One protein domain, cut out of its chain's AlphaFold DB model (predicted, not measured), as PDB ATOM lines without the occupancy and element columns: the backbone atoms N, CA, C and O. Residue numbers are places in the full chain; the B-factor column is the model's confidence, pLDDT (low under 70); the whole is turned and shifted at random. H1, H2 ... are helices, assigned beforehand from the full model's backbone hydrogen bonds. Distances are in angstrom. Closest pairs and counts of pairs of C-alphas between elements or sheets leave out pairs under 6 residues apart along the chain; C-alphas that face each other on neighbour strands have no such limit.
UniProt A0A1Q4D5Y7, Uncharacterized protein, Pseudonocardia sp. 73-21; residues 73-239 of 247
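This is residues 73 to 239 of the 247 residues of an uncharacterized protein of Pseudonocardia sp. 73-21 (UniProt A0A1Q4D5Y7). One long kinked helix, H2, runs along the length of the domain; H6 packs on its middle, H5 packs on H6, and H8 packs on H5. H3 and H4 also pack on H5, while the small H1 and H7 pair up near the beginning of H2. The printed part has 167 residues with eight named helices, H1 to H8 in order, and no named strand: all helix. It is compact, with a radius of gyration of the C-alphas of 17.6 A, yet elongated, spanning 56 by 33 by 30 A.

H2, residues 92 to 128, has a kink of 45 degrees near residue 111. With residues 102 to 118 alone it touches H6, residues 186 to 198, opposite ways at a steep tilt of 41 degrees; the closest C-alphas, of Asn 110 and Gly 193, are 4.3 A apart. H6 forms a hairpin with the hub, H5, residues 158 to 182, closest at the C-alphas of Leu 175 and Cys 188, 5.0 A. H5 touches H8, residues 222 to 237, the same way at a shallow tilt of 23 degrees, closest at the C-alphas of Leu 174 and Leu 232, 6.3 A. H4, residues 139 to 151, makes another hairpin with H5, closest at the C-alphas of Gly 141 and Gly 165, 5.0 A. H3, residues 132 to 137, touches H5, closest at the C-alphas of Ser 137 and Arg 169, 5.0 A. H1, residues 78 to 83, touches H7, residues 201 to 205, closest at the C-alphas of Phe 80 and Val 204, 5.0 A. H2 and H8 are apart. Every O i to N i+4 pair is within hydrogen-bond range in H1, H5, H6, H7 and H8, against 27 of 33 in H2, 8 of 9 in H4 and 0 of 2 in H3, where 0 of 3 O i to N i+3 pairs are within range.

H2 measures 50.9 A from C-alpha 92 at (350.941, 467.475, 468.600) to C-alpha 128 at (309.466, 475.632, 440.178). H5 measures 36.3 A and H8 22.8 A, ending at C-alpha 237 at (332.067, 492.263, 440.703).

The two C-alphas farthest apart, of Ala 89 and Gly 129, are 57.3 A apart. The printed part has no cut; H7 to H8 is a long link, and residues 150 to 155 stand free. Mean pLDDT of the printed part is 72.4, with residues 116 to 117, 119 to 173, 176 and 239 under 70.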
ATOM      1  N   ASP A  73     346.076 479.428 469.625       93.25
ATOM      2  CA  ASP A  73     347.320 478.850 470.131       93.25
ATOM      3  C   ASP A  73     347.993 478.037 469.025       93.25
ATOM      4  O   ASP A  73     347.670 476.877 468.775       93.25
ATOM      5  N   LEU A  74     348.949 478.680 468.359       91.88
ATOM      6  CA  LEU A  74     349.684 478.114 467.227       91.88
ATOM      7  C   LEU A  74     350.990 477.423 467.642       91.88
ATOM      8  O   LEU A  74     351.725 476.938 466.785       91.88
ATOM      9  N   VAL A  75     351.311 477.422 468.940       90.00
ATOM     10  CA  VAL A  75     352.580 476.896 469.460       90.00
ATOM     11  C   VAL A  75     352.346 475.577 470.174       90.00
ATOM     12  O   VAL A  75     352.996 474.575 469.868       90.00
ATOM     13  N   SER A  76     351.421 475.571 471.135       89.19
ATOM     14  CA  SER A  76     351.165 474.414 471.987       89.19
ATOM     15  C   SER A  76     349.927 473.622 471.569       89.19
ATOM     16  O   SER A  76     349.803 472.460 471.966       89.19
ATOM     17  N   PHE A  77     349.065 474.219 470.732       93.12
ATOM     18  CA  PHE A  77     347.799 473.644 470.263       93.12
ATOM     19  C   PHE A  77     346.982 473.071 471.427       93.12
ATOM     20  O   PHE A  77     346.518 471.929 471.405       93.12
ATOM     21  N   SER A  78     346.892 473.849 472.503       92.75
ATOM     22  CA  SER A  78     346.417 473.400 473.810       92.75
ATOM     23  C   SER A  78     344.988 472.856 473.782       92.75
ATOM     24  O   SER A  78     344.766 471.775 474.326       92.75
ATOM     25  N   ALA A  79     344.044 473.504 473.085       91.81
ATOM     26  CA  ALA A  79     342.678 472.978 472.970       91.81
ATOM     27  C   ALA A  79     342.647 471.634 472.226       91.81
ATOM     28  O   ALA A  79     341.961 470.696 472.628       91.81
ATOM     29  N   PHE A  80     343.450 471.498 471.169       92.00
ATOM     30  CA  PHE A  80     343.553 470.247 470.426       92.00
ATOM     31  C   PHE A  80     344.159 469.123 471.277       92.00
ATOM     32  O   PHE A  80     343.693 467.985 471.236       92.00
ATOM     33  N   ARG A  81     345.149 469.433 472.125       90.81
ATOM     34  CA  ARG A  81     345.703 468.470 473.091       90.81
ATOM     35  C   ARG A  81     344.669 467.989 474.101       90.81
ATOM     36  O   ARG A  81     344.703 466.812 474.456       90.81
ATOM     37  N   GLU A  82     343.787 468.867 474.568       90.69
ATOM     38  CA  GLU A  82     342.700 468.492 475.478       90.69
ATOM     39  C   GLU A  82     341.717 467.532 474.804       90.69
ATOM     40  O   GLU A  82     341.379 466.505 475.393       90.69
ATOM     41  N   VAL A  83     341.346 467.791 473.543       87.88
ATOM     42  CA  VAL A  83     340.500 466.884 472.741       87.88
ATOM     43  C   VAL A  83     341.141 465.501 472.593       87.88
ATOM     44  O   VAL A  83     340.451 464.485 472.660       87.88
ATOM     45  N   LEU A  84     342.465 465.447 472.447       87.69
ATOM     46  CA  LEU A  84     343.238 464.205 472.359       87.69
ATOM     47  C   LEU A  84     343.492 463.532 473.725       87.69
ATOM     48  O   LEU A  84     344.182 462.516 473.792       87.69
ATOM     49  N   GLY A  85     342.987 464.091 474.831       85.19
ATOM     50  CA  GLY A  85     343.169 463.544 476.179       85.19
ATOM     51  C   GLY A  85     344.581 463.719 476.751       85.19
ATOM     52  O   GLY A  85     344.972 463.009 477.678       85.19
ATOM     53  N   GLY A  86     345.379 464.636 476.194       73.19
ATOM     54  CA  GLY A  86     346.688 465.041 476.719       73.19
ATOM     55  C   GLY A  86     347.803 463.991 476.642       73.19
ATOM     56  O   GLY A  86     348.922 464.272 477.071       73.19
ATOM     57  N   ARG A  87     347.533 462.800 476.095       71.88
ATOM     58  CA  ARG A  87     348.473 461.674 476.018       71.88
ATOM     59  C   ARG A  87     348.533 461.139 474.595       71.88
ATOM     60  O   ARG A  87     347.808 460.222 474.230       71.88
ATOM     61  N   SER A  88     349.430 461.710 473.802       78.25
ATOM     62  CA  SER A  88     349.769 461.199 472.478       78.25
ATOM     63  C   SER A  88     351.248 460.830 472.445       78.25
ATOM     64  O   SER A  88     352.090 461.617 472.873       78.25
ATOM     65  N   ALA A  89     351.562 459.643 471.921       83.06
ATOM     66  CA  ALA A  89     352.940 459.252 471.613       83.06
ATOM     67  C   ALA A  89     353.518 460.060 470.435       83.06
ATOM     68  O   ALA A  89     354.732 460.168 470.280       83.06
ATOM     69  N   ILE A  90     352.642 460.633 469.606       89.00
ATOM     70  CA  ILE A  90     352.988 461.460 468.453       89.00
ATOM     71  C   ILE A  90     353.002 462.938 468.885       89.00
ATOM     72  O   ILE A  90     352.056 463.371 469.557       89.00
ATOM     73  N   PRO A  91     354.012 463.738 468.487       91.38
ATOM     74  CA  PRO A  91     354.019 465.179 468.726       91.38
ATOM     75  C   PRO A  91     352.750 465.856 468.199       91.38
ATOM     76  O   PRO A  91     352.288 465.559 467.096       91.38
ATOM     77  N   VAL A  92     352.197 466.799 468.966       90.75
ATOM     78  CA  VAL A  92     350.941 467.475 468.600       90.75
ATOM     79  C   VAL A  92     351.050 468.207 467.262       90.75
ATOM     80  O   VAL A  92     350.109 468.188 466.480       90.75
ATOM     81  N   GLN A  93     352.217 468.768 466.945       91.75
ATOM     82  CA  GLN A  93     352.471 469.448 465.677       91.75
ATOM     83  C   GLN A  93     352.284 468.497 464.490       91.75
ATOM     84  O   GLN A  93     351.689 468.871 463.484       91.75
ATOM     85  N   THR A  94     352.725 467.245 464.625       93.00
ATOM     86  CA  THR A  94     352.518 466.215 463.602       93.00
ATOM     87  C   THR A  94     351.037 465.888 463.449       93.00
ATOM     88  O   THR A  94     350.555 465.779 462.326       93.00
ATOM     89  N   LEU A  95     350.291 465.786 464.553       92.12
ATOM     90  CA  LEU A  95     348.844 465.554 464.506       92.12
ATOM     91  C   LEU A  95     348.083 466.730 463.885       92.12
ATOM     92  O   LEU A  95     347.149 466.510 463.125       92.12
ATOM     93  N   VAL A  96     348.507 467.969 464.136       92.56
ATOM     94  CA  VAL A  96     347.950 469.167 463.489       92.56
ATOM     95  C   VAL A  96     348.202 469.133 461.982       92.56
ATOM     96  O   VAL A  96     347.284 469.379 461.203       92.56
ATOM     97  N   LEU A  97     349.417 468.782 461.550       92.50
ATOM     98  CA  LEU A  97     349.731 468.631 460.126       92.50
ATOM     99  C   LEU A  97     348.899 467.523 459.477       92.50
ATOM    100  O   LEU A  97     348.394 467.717 458.372       92.50
ATOM    101  N   ILE A  98     348.710 466.399 460.173       91.69
ATOM    102  CA  ILE A  98     347.806 465.330 459.734       91.69
ATOM    103  C   ILE A  98     346.382 465.871 459.621       91.69
ATOM    104  O   ILE A  98     345.765 465.672 458.587       91.69
ATOM    105  N   GLN A  99     345.886 466.623 460.602       90.06
ATOM    106  CA  GLN A  99     344.531 467.174 460.573       90.06
ATOM    107  C   GLN A  99     344.319 468.148 459.406       90.06
ATOM    108  O   GLN A  99     343.273 468.126 458.761       90.06
ATOM    109  N   ILE A 100     345.316 468.982 459.100       90.12
ATOM    110  CA  ILE A 100     345.291 469.878 457.936       90.12
ATOM    111  C   ILE A 100     345.320 469.064 456.634       90.12
ATOM    112  O   ILE A 100     344.560 469.352 455.711       90.12
ATOM    113  N   ALA A 101     346.153 468.024 456.560       91.00
ATOM    114  CA  ALA A 101     346.195 467.123 455.410       91.00
ATOM    115  C   ALA A 101     344.883 466.336 455.247       91.00
ATOM    116  O   ALA A 101     344.417 466.135 454.126       91.00
ATOM    117  N   GLU A 102     344.238 465.952 456.347       88.94
ATOM    118  CA  GLU A 102     342.935 465.298 456.348       88.94
ATOM    119  C   GLU A 102     341.868 466.193 455.736       88.94
ATOM    120  O   GLU A 102     341.062 465.684 454.968       88.94
ATOM    121  N   VAL A 103     341.881 467.512 455.960       89.69
ATOM    122  CA  VAL A 103     340.942 468.417 455.268       89.69
ATOM    123  C   VAL A 103     341.053 468.258 453.746       89.69
ATOM    124  O   VAL A 103     340.033 468.230 453.054       89.69
ATOM    125  N   LEU A 104     342.271 468.079 453.225       89.31
ATOM    126  CA  LEU A 104     342.520 467.891 451.793       89.31
ATOM    127  C   LEU A 104     342.022 466.546 451.259       89.31
ATOM    128  O   LEU A 104     341.672 466.471 450.086       89.31
ATOM    129  N   VAL A 105     341.960 465.506 452.093       87.69
ATOM    130  CA  VAL A 105     341.528 464.152 451.702       87.69
ATOM    131  C   VAL A 105     340.042 463.936 451.993       87.69
ATOM    132  O   VAL A 105     339.268 463.576 451.105       87.69
ATOM    133  N   VAL A 106     339.621 464.200 453.227       85.75
ATOM    134  CA  VAL A 106     338.241 464.080 453.710       85.75
ATOM    135  C   VAL A 106     337.313 465.025 452.953       85.75
ATOM    136  O   VAL A 106     336.171 464.657 452.693       85.75
ATOM    137  N   GLY A 107     337.798 466.190 452.509       87.50
ATOM    138  CA  GLY A 107     337.043 467.082 451.628       87.50
ATOM    139  C   GLY A 107     336.533 466.372 450.374       87.50
ATOM    140  O   GLY A 107     335.350 466.484 450.058       87.50
ATOM    141  N   TRP A 108     337.371 465.554 449.722       88.88
ATOM    142  CA  TRP A 108     336.976 464.754 448.555       88.88
ATOM    143  C   TRP A 108     335.992 463.638 448.893       88.88
ATOM    144  O   TRP A 108     335.078 463.373 448.115       88.88
ATOM    145  N   ILE A 109     336.123 463.017 450.066       84.19
ATOM    146  CA  ILE A 109     335.155 462.020 450.544       84.19
ATOM    147  C   ILE A 109     333.789 462.688 450.769       84.19
ATOM    148  O   ILE A 109     332.760 462.160 450.346       84.19
ATOM    149  N   ASN A 110     333.783 463.889 451.351       81.56
ATOM    150  CA  ASN A 110     332.583 464.684 451.595       81.56
ATOM    151  C   ASN A 110     331.929 465.218 450.311       81.56
ATOM    152  O   ASN A 110     330.751 465.569 450.354       81.56
ATOM    153  N   VAL A 111     332.621 465.225 449.163       84.75
ATOM    154  CA  VAL A 111     332.008 465.565 447.864       84.75
ATOM    155  C   VAL A 111     330.870 464.614 447.525       84.75
ATOM    156  O   VAL A 111     329.903 465.045 446.916       84.75
ATOM    157  N   ILE A 112     330.939 463.341 447.914       80.19
ATOM    158  CA  ILE A 112     329.902 462.355 447.583       80.19
ATOM    159  C   ILE A 112     328.555 462.710 448.245       80.19
ATOM    160  O   ILE A 112     327.569 462.883 447.522       80.19
ATOM    161  N   PRO A 113     328.466 462.857 449.584       71.25
ATOM    162  CA  PRO A 113     327.232 463.302 450.223       71.25
ATOM    163  C   PRO A 113     326.887 464.761 449.885       71.25
ATOM    164  O   PRO A 113     325.713 465.080 449.743       71.25
ATOM    165  N   ALA A 114     327.868 465.642 449.671       75.31
ATOM    166  CA  ALA A 114     327.592 467.015 449.250       75.31
ATOM    167  C   ALA A 114     326.966 467.073 447.849       75.31
ATOM    168  O   ALA A 114     325.978 467.767 447.635       75.31
ATOM    169  N   LEU A 115     327.477 466.291 446.893       77.94
ATOM    170  CA  LEU A 115     326.904 466.155 445.554       77.94
ATOM    171  C   LEU A 115     325.460 465.688 445.640       77.94
ATOM    172  O   LEU A 115     324.620 466.167 444.884       77.94
ATOM    173  N   ALA A 116     325.175 464.779 446.568       69.50
ATOM    174  CA  ALA A 116     323.830 464.306 446.790       69.50
ATOM    175  C   ALA A 116     322.861 465.434 447.209       69.50
ATOM    176  O   ALA A 116     321.756 465.567 446.667       69.50
ATOM    177  N   GLU A 117     323.295 466.300 448.121       67.19
ATOM    178  CA  GLU A 117     322.511 467.455 448.561       67.19
ATOM    179  C   GLU A 117     322.383 468.538 447.482       67.19
ATOM    180  O   GLU A 117     321.273 469.010 447.207       67.19
ATOM    181  N   GLU A 118     323.489 468.878 446.816       71.62
ATOM    182  CA  GLU A 118     323.552 469.930 445.798       71.62
ATOM    183  C   GLU A 118     322.801 469.550 444.518       71.62
ATOM    184  O   GLU A 118     322.048 470.352 443.958       71.62
ATOM    185  N   TRP A 119     322.942 468.303 444.059       65.94
ATOM    186  CA  TRP A 119     322.250 467.820 442.867       65.94
ATOM    187  C   TRP A 119     320.736 467.806 443.074       65.94
ATOM    188  O   TRP A 119     319.983 468.225 442.186       65.94
ATOM    189  N   GLY A 120     320.284 467.400 444.264       59.81
ATOM    190  CA  GLY A 120     318.861 467.352 444.552       59.81
ATOM    191  C   GLY A 120     318.205 468.689 444.861       59.81
ATOM    192  O   GLY A 120     317.050 468.911 444.483       59.81
ATOM    193  N   GLY A 121     318.945 469.626 445.458       56.69
ATOM    194  CA  GLY A 121     318.516 471.020 445.570       56.69
ATOM    195  C   GLY A 121     318.277 471.656 444.196       56.69
ATOM    196  O   GLY A 121     317.220 472.246 443.958       56.69
ATOM    197  N   VAL A 122     319.204 471.466 443.251       51.91
ATOM    198  CA  VAL A 122     319.142 472.047 441.897       51.91
ATOM    199  C   VAL A 122     318.023 471.437 441.042       51.91
ATOM    200  O   VAL A 122     317.287 472.176 440.383       51.91
ATOM    201  N   ALA A 123     317.823 470.115 441.077       46.31
ATOM    202  CA  ALA A 123     316.739 469.460 440.335       46.31
ATOM    203  C   ALA A 123     315.339 469.873 440.832       46.31
ATOM    204  O   ALA A 123     314.413 470.027 440.029       46.31
ATOM    205  N   GLY A 124     315.190 470.107 442.142       44.81
ATOM    206  CA  GLY A 124     313.981 470.690 442.722       44.81
ATOM    207  C   GLY A 124     313.741 472.123 442.241       44.81
ATOM    208  O   GLY A 124     312.616 472.482 441.912       44.81
ATOM    209  N   CYS A 125     314.791 472.928 442.108       43.81
ATOM    210  CA  CYS A 125     314.701 474.329 441.694       43.81
ATOM    211  C   CYS A 125     314.291 474.526 440.229       43.81
ATOM    212  O   CYS A 125     313.425 475.353 439.940       43.81
ATOM    213  N   CYS A 126     314.819 473.709 439.312       40.03
ATOM    214  CA  CYS A 126     314.419 473.726 437.901       40.03
ATOM    215  C   CYS A 126     312.940 473.338 437.675       40.03
ATOM    216  O   CYS A 126     312.396 473.603 436.603       40.03
ATOM    217  N   ARG A 127     312.270 472.721 438.662       35.69
ATOM    218  CA  ARG A 127     310.838 472.379 438.606       35.69
ATOM    219  C   ARG A 127     309.916 473.574 438.881       35.69
ATOM    220  O   ARG A 127     308.804 473.566 438.367       35.69
ATOM    221  N   TRP A 128     310.350 474.573 439.656       32.34
ATOM    222  CA  TRP A 128     309.466 475.632 440.178       32.34
ATOM    223  C   TRP A 128     309.698 477.028 439.576       32.34
ATOM    224  O   TRP A 128     309.062 477.981 440.012       32.34
ATOM    225  N   GLY A 129     310.588 477.175 438.586       31.70
ATOM    226  CA  GLY A 129     310.800 478.455 437.886       31.70
ATOM    227  C   GLY A 129     311.356 479.588 438.764       31.70
ATOM    228  O   GLY A 129     311.337 480.749 438.366       31.70
ATOM    229  N   ALA A 130     311.842 479.263 439.963       41.62
ATOM    230  CA  ALA A 130     312.380 480.222 440.913       41.62
ATOM    231  C   ALA A 130     313.791 480.663 440.482       41.62
ATOM    232  O   ALA A 130     314.606 479.845 440.059       41.62
ATOM    233  N   GLY A 131     314.099 481.958 440.586       36.16
ATOM    234  CA  GLY A 131     315.436 482.475 440.286       36.16
ATOM    235  C   GLY A 131     316.506 481.953 441.266       36.16
ATOM    236  O   GLY A 131     316.178 481.541 442.381       36.16
ATOM    237  N   PRO A 132     317.803 482.029 440.920       39.34
ATOM    238  CA  PRO A 132     318.895 481.433 441.703       39.34
ATOM    239  C   PRO A 132     319.002 481.912 443.163       39.34
ATOM    240  O   PRO A 132     319.491 481.177 444.015       39.34
ATOM    241  N   ARG A 133     318.489 483.110 443.486       35.41
ATOM    242  CA  ARG A 133     318.409 483.643 444.864       35.41
ATOM    243  C   ARG A 133     317.394 482.907 445.753       35.41
ATOM    244  O   ARG A 133     317.608 482.767 446.955       35.41
ATOM    245  N   SER A 134     316.295 482.438 445.169       36.97
ATOM    246  CA  SER A 134     315.217 481.705 445.856       36.97
ATOM    247  C   SER A 134     315.489 480.203 445.959       36.97
ATOM    248  O   SER A 134     315.000 479.551 446.875       36.97
ATOM    249  N   CYS A 135     316.311 479.670 445.055       42.41
ATOM    250  CA  CYS A 135     316.652 478.252 444.957       42.41
ATOM    251  C   CYS A 135     317.468 477.715 446.138       42.41
ATOM    252  O   CYS A 135     317.359 476.548 446.499       42.41
ATOM    253  N   TRP A 136     318.283 478.574 446.743       43.97
ATOM    254  CA  TRP A 136     319.338 478.131 447.650       43.97
ATOM    255  C   TRP A 136     319.002 478.369 449.135       43.97
ATOM    256  O   TRP A 136     319.361 477.580 450.002       43.97
ATOM    257  N   SER A 137     318.224 479.413 449.453       41.03
ATOM    258  CA  SER A 137     318.010 479.847 450.846       41.03
ATOM    259  C   SER A 137     316.898 479.117 451.618       41.03
ATOM    260  O   SER A 137     316.917 479.129 452.847       41.03
ATOM    261  N   GLY A 138     315.932 478.485 450.940       37.88
ATOM    262  CA  GLY A 138     314.737 477.937 451.600       37.88
ATOM    263  C   GLY A 138     314.858 476.475 452.031       37.88
ATOM    264  O   GLY A 138     314.439 476.103 453.126       37.88
ATOM    265  N   SER A 139     315.442 475.626 451.183       44.09
ATOM    266  CA  SER A 139     315.434 474.178 451.403       44.09
ATOM    267  C   SER A 139     316.583 473.720 452.303       44.09
ATOM    268  O   SER A 139     316.396 472.805 453.095       44.09
ATOM    269  N   TYR A 140     317.775 474.312 452.187       49.25
ATOM    270  CA  TYR A 140     318.958 473.928 452.972       49.25
ATOM    271  C   TYR A 140     318.842 474.402 454.434       49.25
ATOM    272  O   TYR A 140     318.918 473.592 455.357       49.25
ATOM    273  N   GLY A 141     318.478 475.679 454.631       42.62
ATOM    274  CA  GLY A 141     318.257 476.315 455.938       42.62
ATOM    275  C   GLY A 141     317.302 475.551 456.858       42.62
ATOM    276  O   GLY A 141     317.654 475.227 457.985       42.62
ATOM    277  N   ALA A 142     316.110 475.201 456.365       38.59
ATOM    278  CA  ALA A 142     315.085 474.520 457.164       38.59
ATOM    279  C   ALA A 142     315.403 473.040 457.472       38.59
ATOM    280  O   ALA A 142     314.834 472.463 458.401       38.59
ATOM    281  N   ARG A 143     316.279 472.395 456.686       52.50
ATOM    282  CA  ARG A 143     316.624 470.969 456.842       52.50
ATOM    283  C   ARG A 143     317.873 470.759 457.688       52.50
ATOM    284  O   ARG A 143     317.850 469.881 458.546       52.50
ATOM    285  N   ALA A 144     318.910 471.574 457.507       41.62
ATOM    286  CA  ALA A 144     320.080 471.548 458.380       41.62
ATOM    287  C   ALA A 144     319.735 472.041 459.794       41.62
ATOM    288  O   ALA A 144     320.187 471.442 460.762       41.62
ATOM    289  N   ASP A 145     318.812 472.998 459.935       39.09
ATOM    290  CA  ASP A 145     318.207 473.349 461.225       39.09
ATOM    291  C   ASP A 145     317.486 472.149 461.879       39.09
ATOM    292  O   ASP A 145     317.675 471.865 463.062       39.09
ATOM    293  N   ARG A 146     316.734 471.352 461.104       41.66
ATOM    294  CA  ARG A 146     316.112 470.113 461.606       41.66
ATOM    295  C   ARG A 146     317.150 469.056 462.006       41.66
ATOM    296  O   ARG A 146     316.975 468.400 463.028       41.66
ATOM    297  N   ALA A 147     318.222 468.891 461.232       41.66
ATOM    298  CA  ALA A 147     319.308 467.962 461.544       41.66
ATOM    299  C   ALA A 147     320.121 468.407 462.774       41.66
ATOM    300  O   ALA A 147     320.504 467.558 463.576       41.66
ATOM    301  N   ALA A 148     320.342 469.710 462.961       41.38
ATOM    302  CA  ALA A 148     321.009 470.279 464.132       41.38
ATOM    303  C   ALA A 148     320.181 470.066 465.413       41.38
ATOM    304  O   ALA A 148     320.723 469.623 466.427       41.38
ATOM    305  N   ARG A 149     318.853 470.260 465.343       44.81
ATOM    306  CA  ARG A 149     317.917 469.964 466.449       44.81
ATOM    307  C   ARG A 149     317.913 468.487 466.860       44.81
ATOM    308  O   ARG A 149     317.661 468.189 468.021       44.81
ATOM    309  N   LEU A 150     318.180 467.574 465.924       46.09
ATOM    310  CA  LEU A 150     318.223 466.129 466.178       46.09
ATOM    311  C   LEU A 150     319.559 465.649 466.769       46.09
ATOM    312  O   LEU A 150     319.589 464.604 467.410       46.09
ATOM    313  N   GLN A 151     320.657 466.377 466.549       39.62
ATOM    314  CA  GLN A 151     322.007 465.951 466.946       39.62
ATOM    315  C   GLN A 151     322.434 466.437 468.330       39.62
ATOM    316  O   GLN A 151     323.214 465.766 468.997       39.62
ATOM    317  N   LEU A 152     321.956 467.604 468.758       41.72
ATOM    318  CA  LEU A 152     322.387 468.239 469.999       41.72
ATOM    319  C   LEU A 152     321.159 468.796 470.728       41.72
ATOM    320  O   LEU A 152     320.816 469.962 470.523       41.72
ATOM    321  N   PRO A 153     320.508 468.020 471.618       40.56
ATOM    322  CA  PRO A 153     319.403 468.538 472.431       40.56
ATOM    323  C   PRO A 153     319.816 469.750 473.296       40.56
ATOM    324  O   PRO A 153     318.964 470.542 473.686       40.56
ATOM    325  N   ALA A 154     321.122 469.949 473.523       41.44
ATOM    326  CA  ALA A 154     321.693 471.099 474.229       41.44
ATOM    327  C   ALA A 154     321.844 472.384 473.380       41.44
ATOM    328  O   ALA A 154     322.093 473.450 473.937       41.44
ATOM    329  N   ARG A 155     321.688 472.335 472.046       45.88
ATOM    330  CA  ARG A 155     321.834 473.502 471.143       45.88
ATOM    331  C   ARG A 155     320.487 474.198 470.871       45.88
ATOM    332  O   ARG A 155     320.269 474.797 469.823       45.88
ATOM    333  N   THR A 156     319.555 474.099 471.819       43.72
ATOM    334  CA  THR A 156     318.130 474.464 471.706       43.72
ATOM    335  C   THR A 156     317.832 475.913 472.110       43.72
ATOM    336  O   THR A 156     316.803 476.213 472.708       43.72
ATOM    337  N   GLY A 157     318.715 476.847 471.744       45.53
ATOM    338  CA  GLY A 157     318.464 478.283 471.878       45.53
ATOM    339  C   GLY A 157     318.011 478.900 470.545       45.53
ATOM    340  O   GLY A 157     318.625 478.607 469.516       45.53
ATOM    341  N   PRO A 158     317.009 479.801 470.514       49.19
ATOM    342  CA  PRO A 158     316.593 480.493 469.285       49.19
ATOM    343  C   PRO A 158     317.746 481.255 468.601       49.19
ATOM    344  O   PRO A 158     317.759 481.389 467.378       49.19
ATOM    345  N   ALA A 159     318.754 481.687 469.366       47.50
ATOM    346  CA  ALA A 159     319.956 482.335 468.845       47.50
ATOM    347  C   ALA A 159     320.872 481.385 468.044       47.50
ATOM    348  O   ALA A 159     321.385 481.784 466.997       47.50
ATOM    349  N   ALA A 160     321.031 480.131 468.486       46.91
ATOM    350  CA  ALA A 160     321.877 479.137 467.820       46.91
ATOM    351  C   ALA A 160     321.264 478.679 466.485       46.91
ATOM    352  O   ALA A 160     321.938 478.716 465.459       46.91
ATOM    353  N   GLY A 161     319.957 478.381 466.460       50.59
ATOM    354  CA  GLY A 161     319.251 478.050 465.212       50.59
ATOM    355  C   GLY A 161     319.223 479.211 464.207       50.59
ATOM    356  O   GLY A 161     319.310 479.005 462.997       50.59
ATOM    357  N   ALA A 162     319.174 480.459 464.686       55.03
ATOM    358  CA  ALA A 162     319.267 481.634 463.823       55.03
ATOM    359  C   ALA A 162     320.679 481.845 463.242       55.03
ATOM    360  O   ALA A 162     320.798 482.336 462.119       55.03
ATOM    361  N   ALA A 163     321.738 481.497 463.982       56.62
ATOM    362  CA  ALA A 163     323.117 481.533 463.492       56.62
ATOM    363  C   ALA A 163     323.357 480.453 462.427       56.62
ATOM    364  O   ALA A 163     323.808 480.781 461.328       56.62
ATOM    365  N   ASP A 164     322.923 479.219 462.697       58.16
ATOM    366  CA  ASP A 164     323.001 478.108 461.746       58.16
ATOM    367  C   ASP A 164     322.208 478.450 460.462       58.16
ATOM    368  O   ASP A 164     322.742 478.403 459.357       58.16
ATOM    369  N   GLY A 165     320.972 478.957 460.572       55.66
ATOM    370  CA  GLY A 165     320.178 479.404 459.415       55.66
ATOM    371  C   GLY A 165     320.803 480.550 458.598       55.66
ATOM    372  O   GLY A 165     320.547 480.675 457.396       55.66
ATOM    373  N   ARG A 166     321.622 481.403 459.228       60.84
ATOM    374  CA  ARG A 166     322.338 482.511 458.573       60.84
ATOM    375  C   ARG A 166     323.598 482.054 457.845       60.84
ATOM    376  O   ARG A 166     323.852 482.567 456.757       60.84
ATOM    377  N   LEU A 167     324.340 481.099 458.404       57.38
ATOM    378  CA  LEU A 167     325.453 480.425 457.730       57.38
ATOM    379  C   LEU A 167     324.979 479.760 456.434       57.38
ATOM    380  O   LEU A 167     325.445 480.090 455.346       57.38
ATOM    381  N   LEU A 168     323.958 478.909 456.554       61.12
ATOM    382  CA  LEU A 168     323.428 478.090 455.461       61.12
ATOM    383  C   LEU A 168     322.946 478.936 454.271       61.12
ATOM    384  O   LEU A 168     323.010 478.509 453.121       61.12
ATOM    385  N   ARG A 169     322.474 480.162 454.530       62.06
ATOM    386  CA  ARG A 169     322.068 481.131 453.498       62.06
ATOM    387  C   ARG A 169     323.252 481.730 452.731       62.06
ATOM    388  O   ARG A 169     323.092 482.089 451.559       62.06
ATOM    389  N   ARG A 170     324.405 481.893 453.381       66.38
ATOM    390  CA  ARG A 170     325.606 482.535 452.822       66.38
ATOM    391  C   ARG A 170     326.467 481.561 452.038       66.38
ATOM    392  O   ARG A 170     326.713 481.840 450.866       66.38
ATOM    393  N   ASP A 171     326.776 480.405 452.628       62.00
ATOM    394  CA  ASP A 171     327.465 479.285 451.962       62.00
ATOM    395  C   ASP A 171     326.741 478.907 450.674       62.00
ATOM    396  O   ASP A 171     327.235 479.085 449.565       62.00
ATOM    397  N   GLY A 172     325.467 478.597 450.839       63.38
ATOM    398  CA  GLY A 172     324.446 479.470 450.316       63.38
ATOM    399  C   GLY A 172     324.567 479.987 448.885       63.38
ATOM    400  O   GLY A 172     324.627 479.346 447.834       63.38
ATOM    401  N   SER A 173     324.585 481.302 448.917       65.69
ATOM    402  CA  SER A 173     324.712 482.185 447.789       65.69
ATOM    403  C   SER A 173     326.056 482.013 447.070       65.69
ATOM    404  O   SER A 173     326.095 482.198 445.856       65.69
ATOM    405  N   LEU A 174     327.135 481.636 447.772       70.50
ATOM    406  CA  LEU A 174     328.464 481.419 447.177       70.50
ATOM    407  C   LEU A 174     328.486 480.172 446.286       70.50
ATOM    408  O   LEU A 174     328.928 480.229 445.136       70.50
ATOM    409  N   LEU A 175     327.945 479.060 446.777       78.38
ATOM    410  CA  LEU A 175     327.810 477.816 446.023       78.38
ATOM    411  C   LEU A 175     326.799 477.985 444.878       78.38
ATOM    412  O   LEU A 175     327.082 477.620 443.736       78.38
ATOM    413  N   GLY A 176     325.673 478.665 445.119       69.12
ATOM    414  CA  GLY A 176     324.739 479.056 444.059       69.12
ATOM    415  C   GLY A 176     325.389 479.911 442.960       69.12
ATOM    416  O   GLY A 176     325.134 479.701 441.771       69.12
ATOM    417  N   TRP A 177     326.277 480.840 443.322       72.62
ATOM    418  CA  TRP A 177     327.062 481.609 442.355       72.62
ATOM    419  C   TRP A 177     328.001 480.700 441.554       72.62
ATOM    420  O   TRP A 177     327.980 480.763 440.323       72.62
ATOM    421  N   LEU A 178     328.739 479.787 442.198       75.75
ATOM    422  CA  LEU A 178     329.599 478.813 441.511       75.75
ATOM    423  C   LEU A 178     328.817 477.974 440.489       75.75
ATOM    424  O   LEU A 178     329.308 477.779 439.372       75.75
ATOM    425  N   ARG A 179     327.586 477.544 440.806       76.38
ATOM    426  CA  ARG A 179     326.714 476.812 439.863       76.38
ATOM    427  C   ARG A 179     326.427 477.615 438.602       76.38
ATOM    428  O   ARG A 179     326.494 477.067 437.502       76.38
ATOM    429  N   LEU A 180     326.081 478.891 438.760       72.56
ATOM    430  CA  LEU A 180     325.747 479.777 437.644       72.56
ATOM    431  C   LEU A 180     326.971 480.102 436.787       72.56
ATOM    432  O   LEU A 180     326.856 480.234 435.574       72.56
ATOM    433  N   ARG A 181     328.143 480.241 437.415       74.81
ATOM    434  CA  ARG A 181     329.402 480.549 436.723       74.81
ATOM    435  C   ARG A 181     329.939 479.369 435.927       74.81
ATOM    436  O   ARG A 181     330.443 479.554 434.823       74.81
ATOM    437  N   SER A 182     329.861 478.180 436.510       75.50
ATOM    438  CA  SER A 182     330.449 476.962 435.949       75.50
ATOM    439  C   SER A 182     329.503 476.182 435.044       75.50
ATOM    440  O   SER A 182     329.941 475.291 434.322       75.50
ATOM    441  N   ASP A 183     328.207 476.484 435.116       75.19
ATOM    442  CA  ASP A 183     327.140 475.644 434.586       75.19
ATOM    443  C   ASP A 183     327.282 474.155 434.986       75.19
ATOM    444  O   ASP A 183     326.956 473.238 434.234       75.19
ATOM    445  N   SER A 184     327.796 473.900 436.195       79.56
ATOM    446  CA  SER A 184     328.011 472.549 436.702       79.56
ATOM    447  C   SER A 184     327.719 472.434 438.194       79.56
ATOM    448  O   SER A 184     327.941 473.364 438.969       79.56
ATOM    449  N   VAL A 185     327.219 471.269 438.611       79.00
ATOM    450  CA  VAL A 185     327.015 470.943 440.030       79.00
ATOM    451  C   VAL A 185     328.332 470.603 440.744       79.00
ATOM    452  O   VAL A 185     328.426 470.770 441.957       79.00
ATOM    453  N   TRP A 186     329.369 470.188 440.006       86.12
ATOM    454  CA  TRP A 186     330.630 469.708 440.584       86.12
ATOM    455  C   TRP A 186     331.345 470.749 441.451       86.12
ATOM    456  O   TRP A 186     331.676 470.412 442.585       86.12
ATOM    457  N   PRO A 187     331.524 472.017 441.024       86.62
ATOM    458  CA  PRO A 187     332.115 473.028 441.901       86.62
ATOM    459  C   PRO A 187     331.313 473.259 443.189       86.62
ATOM    460  O   PRO A 187     331.903 473.517 444.228       86.62
ATOM    461  N   CYS A 188     329.985 473.116 443.160       82.94
ATOM    462  CA  CYS A 188     329.159 473.283 444.362       82.94
ATOM    463  C   CYS A 188     329.371 472.122 445.336       82.94
ATOM    464  O   CYS A 188     329.615 472.341 446.518       82.94
ATOM    465  N   ALA A 189     329.352 470.892 444.819       84.50
ATOM    466  CA  ALA A 189     329.607 469.693 445.608       84.50
ATOM    467  C   ALA A 189     331.015 469.695 446.224       84.50
ATOM    468  O   ALA A 189     331.182 469.316 447.380       84.50
ATOM    469  N   ILE A 190     332.017 470.158 445.467       89.75
ATOM    470  CA  ILE A 190     333.391 470.332 445.951       89.75
ATOM    471  C   ILE A 190     333.422 471.361 447.080       89.75
ATOM    472  O   ILE A 190     333.870 471.039 448.175       89.75
ATOM    473  N   GLY A 191     332.890 472.565 446.854       87.94
ATOM    474  CA  GLY A 191     332.887 473.620 447.868       87.94
ATOM    475  C   GLY A 191     332.210 473.194 449.162       87.94
ATOM    476  O   GLY A 191     332.784 473.326 450.238       87.94
ATOM    477  N   HIS A 192     331.032 472.594 449.059       84.25
ATOM    478  CA  HIS A 192     330.305 472.073 450.206       84.25
ATOM    479  C   HIS A 192     331.091 470.958 450.922       84.25
ATOM    480  O   HIS A 192     331.280 471.021 452.138       84.25
ATOM    481  N   GLY A 193     331.637 469.979 450.193       85.31
ATOM    482  CA  GLY A 193     332.445 468.915 450.797       85.31
ATOM    483  C   GLY A 193     333.633 469.451 451.607       85.31
ATOM    484  O   GLY A 193     333.914 468.973 452.712       85.31
ATOM    485  N   PHE A 194     334.274 470.505 451.101       90.75
ATOM    486  CA  PHE A 194     335.397 471.170 451.756       90.75
ATOM    487  C   PHE A 194     334.995 472.088 452.917       90.75
ATOM    488  O   PHE A 194     335.742 472.152 453.890       90.75
ATOM    489  N   VAL A 195     333.813 472.719 452.893       86.94
ATOM    490  CA  VAL A 195     333.244 473.394 454.079       86.94
ATOM    491  C   VAL A 195     333.087 472.393 455.226       86.94
ATOM    492  O   VAL A 195     333.544 472.654 456.339       86.94
ATOM    493  N   ASN A 196     332.529 471.212 454.946       84.88
ATOM    494  CA  ASN A 196     332.332 470.172 455.959       84.88
ATOM    495  C   ASN A 196     333.658 469.633 456.508       84.88
ATOM    496  O   ASN A 196     333.773 469.392 457.706       84.88
ATOM    497  N   ALA A 197     334.668 469.460 455.651       87.88
ATOM    498  CA  ALA A 197     335.989 469.010 456.089       87.88
ATOM    499  C   ALA A 197     336.721 470.077 456.922       87.88
ATOM    500  O   ALA A 197     337.365 469.753 457.916       87.88
ATOM    501  N   ALA A 198     336.591 471.354 456.557       89.56
ATOM    502  CA  ALA A 198     337.246 472.461 457.247       89.56
ATOM    503  C   ALA A 198     336.562 472.862 458.571       89.56
ATOM    504  O   ALA A 198     337.145 473.617 459.350       89.56
ATOM    505  N   ALA A 199     335.365 472.342 458.862       83.56
ATOM    506  CA  ALA A 199     334.605 472.649 460.077       83.56
ATOM    507  C   ALA A 199     335.358 472.322 461.381       83.56
ATOM    508  O   ALA A 199     335.082 472.929 462.414       83.56
ATOM    509  N   GLY A 200     336.319 471.393 461.335       84.00
ATOM    510  CA  GLY A 200     337.169 471.039 462.474       84.00
ATOM    511  C   GLY A 200     338.347 471.990 462.717       84.00
ATOM    512  O   GLY A 200     338.902 471.994 463.806       84.00
ATOM    513  N   LEU A 201     338.742 472.834 461.761       89.56
ATOM    514  CA  LEU A 201     339.937 473.679 461.910       89.56
ATOM    515  C   LEU A 201     339.912 474.646 463.114       89.56
ATOM    516  O   LEU A 201     340.966 474.824 463.725       89.56
ATOM    517  N   PRO A 202     338.770 475.245 463.519       91.12
ATOM    518  CA  PRO A 202     338.736 476.130 464.681       91.12
ATOM    519  C   PRO A 202     339.230 475.479 465.979       91.12
ATOM    520  O   PRO A 202     339.976 476.122 466.711       91.12
ATOM    521  N   ILE A 203     338.875 474.214 466.260       89.88
ATOM    522  CA  ILE A 203     339.306 473.545 467.506       89.88
ATOM    523  C   ILE A 203     340.795 473.208 467.496       89.88
ATOM    524  O   ILE A 203     341.439 473.222 468.540       89.88
ATOM    525  N   VAL A 204     341.353 472.954 466.311       92.00
ATOM    526  CA  VAL A 204     342.775 472.637 466.137       92.00
ATOM    527  C   VAL A 204     343.644 473.832 466.516       92.00
ATOM    528  O   VAL A 204     344.700 473.657 467.112       92.00
ATOM    529  N   LEU A 205     343.195 475.041 466.171       93.62
ATOM    530  CA  LEU A 205     343.965 476.277 466.322       93.62
ATOM    531  C   LEU A 205     343.633 477.056 467.603       93.62
ATOM    532  O   LEU A 205     344.253 478.085 467.854       93.62
ATOM    533  N   ALA A 206     342.647 476.613 468.384       93.69
ATOM    534  CA  ALA A 206     342.199 477.315 469.581       93.69
ATOM    535  C   ALA A 206     343.134 477.106 470.786       93.69
ATOM    536  O   ALA A 206     343.758 476.056 470.957       93.69
ATOM    537  N   ALA A 207     343.170 478.105 471.663       94.12
ATOM    538  CA  ALA A 207     343.755 478.012 472.991       94.12
ATOM    539  C   ALA A 207     342.805 477.289 473.961       94.12
ATOM    540  O   ALA A 207     341.592 477.514 473.947       94.12
ATOM    541  N   ALA A 208     343.357 476.437 474.826       90.94
ATOM    542  CA  ALA A 208     342.612 475.800 475.908       90.94
ATOM    543  C   ALA A 208     342.048 476.836 476.893       90.94
ATOM    544  O   ALA A 208     342.575 477.940 477.036       90.94
ATOM    545  N   GLY A 209     340.961 476.480 477.579       87.44
ATOM    546  CA  GLY A 209     340.292 477.362 478.546       87.44
ATOM    547  C   GLY A 209     339.455 478.493 477.931       87.44
ATOM    548  O   GLY A 209     338.722 479.160 478.659       87.44
ATOM    549  N   HIS A 210     339.492 478.673 476.606       86.38
ATOM    550  CA  HIS A 210     338.660 479.629 475.876       86.38
ATOM    551  C   HIS A 210     337.621 478.885 475.021       86.38
ATOM    552  O   HIS A 210     337.946 478.411 473.930       86.38
ATOM    553  N   PRO A 211     336.367 478.736 475.490       81.94
ATOM    554  CA  PRO A 211     335.350 478.007 474.742       81.94
ATOM    555  C   PRO A 211     335.059 478.676 473.392       81.94
ATOM    556  O   PRO A 211     334.842 479.886 473.314       81.94
ATOM    557  N   ILE A 212     335.019 477.872 472.327       83.00
ATOM    558  CA  ILE A 212     334.681 478.347 470.981       83.00
ATOM    559  C   ILE A 212     333.170 478.542 470.892       83.00
ATOM    560  O   ILE A 212     332.402 477.578 470.850       83.00
ATOM    561  N   ASP A 213     332.744 479.797 470.811       82.69
ATOM    562  CA  ASP A 213     331.358 480.131 470.518       82.69
ATOM    563  C   ASP A 213     331.125 480.194 469.001       82.69
ATOM    564  O   ASP A 213     331.586 481.094 468.297       82.69
ATOM    565  N   ASN A 214     330.351 479.232 468.498       80.31
ATOM    566  CA  ASN A 214     329.979 479.147 467.086       80.31
ATOM    567  C   ASN A 214     329.077 480.304 466.620       80.31
ATOM    568  O   ASN A 214     328.905 480.481 465.419       80.31
ATOM    569  N   ALA A 215     328.472 481.080 467.524       79.25
ATOM    570  CA  ALA A 215     327.725 482.277 467.143       79.25
ATOM    571  C   ALA A 215     328.652 483.455 466.800       79.25
ATOM    572  O   ALA A 215     328.258 484.363 466.060       79.25
ATOM    573  N   THR A 216     329.890 483.444 467.300       80.44
ATOM    574  CA  THR A 216     330.847 484.544 467.132       80.44
ATOM    575  C   THR A 216     332.017 484.189 466.229       80.44
ATOM    576  O   THR A 216     332.446 485.028 465.433       80.44
ATOM    577  N   THR A 217     332.481 482.943 466.272       84.62
ATOM    578  CA  THR A 217     333.733 482.516 465.641       84.62
ATOM    579  C   THR A 217     333.528 481.449 464.565       84.62
ATOM    580  O   THR A 217     332.612 480.630 464.636       84.62
ATOM    581  N   GLY A 218     334.421 481.446 463.572       86.81
ATOM    582  CA  GLY A 218     334.415 480.495 462.463       86.81
ATOM    583  C   GLY A 218     333.381 480.853 461.400       86.81
ATOM    584  O   GLY A 218     332.692 481.868 461.500       86.81
ATOM    585  N   LEU A 219     333.243 479.992 460.385       83.25
ATOM    586  CA  LEU A 219     332.222 480.151 459.344       83.25
ATOM    587  C   LEU A 219     330.803 480.365 459.915       83.25
ATOM    588  O   LEU A 219     330.141 481.304 459.463       83.25
ATOM    589  N   PRO A 220     330.334 479.583 460.917       81.75
ATOM    590  CA  PRO A 220     328.993 479.755 461.478       81.75
ATOM    591  C   PRO A 220     328.771 481.086 462.200       81.75
ATOM    592  O   PRO A 220     327.633 481.561 462.251       81.75
ATOM    593  N   GLY A 221     329.836 481.688 462.731       84.12
ATOM    594  CA  GLY A 221     329.769 482.910 463.516       84.12
ATOM    595  C   GLY A 221     329.719 484.181 462.675       84.12
ATOM    596  O   GLY A 221     329.936 484.175 461.462       84.12
ATOM    597  N   TRP A 222     329.463 485.318 463.328       86.75
ATOM    598  CA  TRP A 222     329.411 486.612 462.637       86.75
ATOM    599  C   TRP A 222     330.735 486.987 461.953       86.75
ATOM    600  O   TRP A 222     330.709 487.642 460.911       86.75
ATOM    601  N   THR A 223     331.877 486.531 462.478       91.81
ATOM    602  CA  THR A 223     333.192 486.692 461.832       91.81
ATOM    603  C   THR A 223     333.229 486.005 460.465       91.81
ATOM    604  O   THR A 223     333.623 486.618 459.472       91.81
ATOM    605  N   GLY A 224     332.721 484.775 460.370       89.69
ATOM    606  CA  GLY A 224     332.510 484.079 459.104       89.69
ATOM    607  C   GLY A 224     331.522 484.795 458.190       89.69
ATOM    608  O   GLY A 224     331.766 484.904 456.990       89.69
ATOM    609  N   TRP A 225     330.434 485.346 458.735       88.38
ATOM    610  CA  TRP A 225     329.452 486.089 457.937       88.38
ATOM    611  C   TRP A 225     330.078 487.287 457.237       88.38
ATOM    612  O   TRP A 225     329.875 487.440 456.039       88.38
ATOM    613  N   VAL A 226     330.859 488.100 457.950       91.00
ATOM    614  CA  VAL A 226     331.546 489.258 457.362       91.00
ATOM    615  C   VAL A 226     332.443 488.818 456.205       91.00
ATOM    616  O   VAL A 226     332.355 489.372 455.112       91.00
ATOM    617  N   VAL A 227     333.252 487.778 456.414       94.12
ATOM    618  CA  VAL A 227     334.162 487.249 455.389       94.12
ATOM    619  C   VAL A 227     333.398 486.720 454.167       94.12
ATOM    620  O   VAL A 227     333.774 487.009 453.032       94.12
ATOM    621  N   MET A 228     332.298 485.992 454.368       87.62
ATOM    622  CA  MET A 228     331.471 485.477 453.272       87.62
ATOM    623  C   MET A 228     330.732 486.579 452.508       87.62
ATOM    624  O   MET A 228     330.622 486.492 451.289       87.62
ATOM    625  N   GLU A 229     330.237 487.621 453.184       85.69
ATOM    626  CA  GLU A 229     329.601 488.772 452.523       85.69
ATOM    627  C   GLU A 229     330.616 489.557 451.684       85.69
ATOM    628  O   GLU A 229     330.311 489.956 450.561       85.69
ATOM    629  N   LEU A 230     331.852 489.712 452.171       91.31
ATOM    630  CA  LEU A 230     332.947 490.284 451.385       91.31
ATOM    631  C   LEU A 230     333.255 489.422 450.157       91.31
ATOM    632  O   LEU A 230     333.348 489.946 449.047       91.31
ATOM    633  N   ALA A 231     333.345 488.101 450.327       88.50
ATOM    634  CA  ALA A 231     333.554 487.175 449.218       88.50
ATOM    635  C   ALA A 231     332.407 487.232 448.193       88.50
ATOM    636  O   ALA A 231     332.664 487.244 446.989       88.50
ATOM    637  N   LEU A 232     331.154 487.335 448.645       77.75
ATOM    638  CA  LEU A 232     329.985 487.541 447.785       77.75
ATOM    639  C   LEU A 232     330.044 488.882 447.051       77.75
ATOM    640  O   LEU A 232     329.723 488.938 445.864       77.75
ATOM    641  N   GLY A 233     330.478 489.948 447.726       78.44
ATOM    642  CA  GLY A 233     330.714 491.258 447.125       78.44
ATOM    643  C   GLY A 233     331.735 491.176 445.994       78.44
ATOM    644  O   GLY A 233     331.443 491.586 444.874       78.44
ATOM    645  N   VAL A 234     332.888 490.548 446.242       87.94
ATOM    646  CA  VAL A 234     333.920 490.299 445.220       87.94
ATOM    647  C   VAL A 234     333.367 489.446 444.075       87.94
ATOM    648  O   VAL A 234     333.545 489.784 442.906       87.94
ATOM    649  N   ALA A 235     332.636 488.376 444.385       78.50
ATOM    650  CA  ALA A 235     332.010 487.499 443.400       78.50
ATOM    651  C   ALA A 235     330.982 488.233 442.514       78.50
ATOM    652  O   ALA A 235     330.841 487.910 441.329       78.50
ATOM    653  N   ALA A 236     330.280 489.231 443.059       73.94
ATOM    654  CA  ALA A 236     329.331 490.066 442.326       73.94
ATOM    655  C   ALA A 236     330.013 491.037 441.347       73.94
ATOM    656  O   ALA A 236     329.405 491.389 440.336       73.94
ATOM    657  N   LEU A 237     331.268 491.424 441.605       81.19
ATOM    658  CA  LEU A 237     332.067 492.263 440.703       81.19
ATOM    659  C   LEU A 237     332.582 491.497 439.479       81.19
ATOM    660  O   LEU A 237     332.968 492.113 438.487       81.19
ATOM    661  N   VAL A 238     332.584 490.160 439.516       77.50
ATOM    662  CA  VAL A 238     333.040 489.340 438.390       77.50
ATOM    663  C   VAL A 238     331.995 489.388 437.260       77.50
ATOM    664  O   VAL A 238     330.901 488.828 437.423       77.50
ATOM    665  N   PRO A 239     332.309 489.969 436.080       69.62
ATOM    666  CA  PRO A 239     331.345 490.141 434.995       69.62
ATOM    667  C   PRO A 239     330.712 488.813 434.599       69.62
ATOM    668  O   PRO A 239     331.413 487.798 434.489       69.62
TER     669      PRO A 239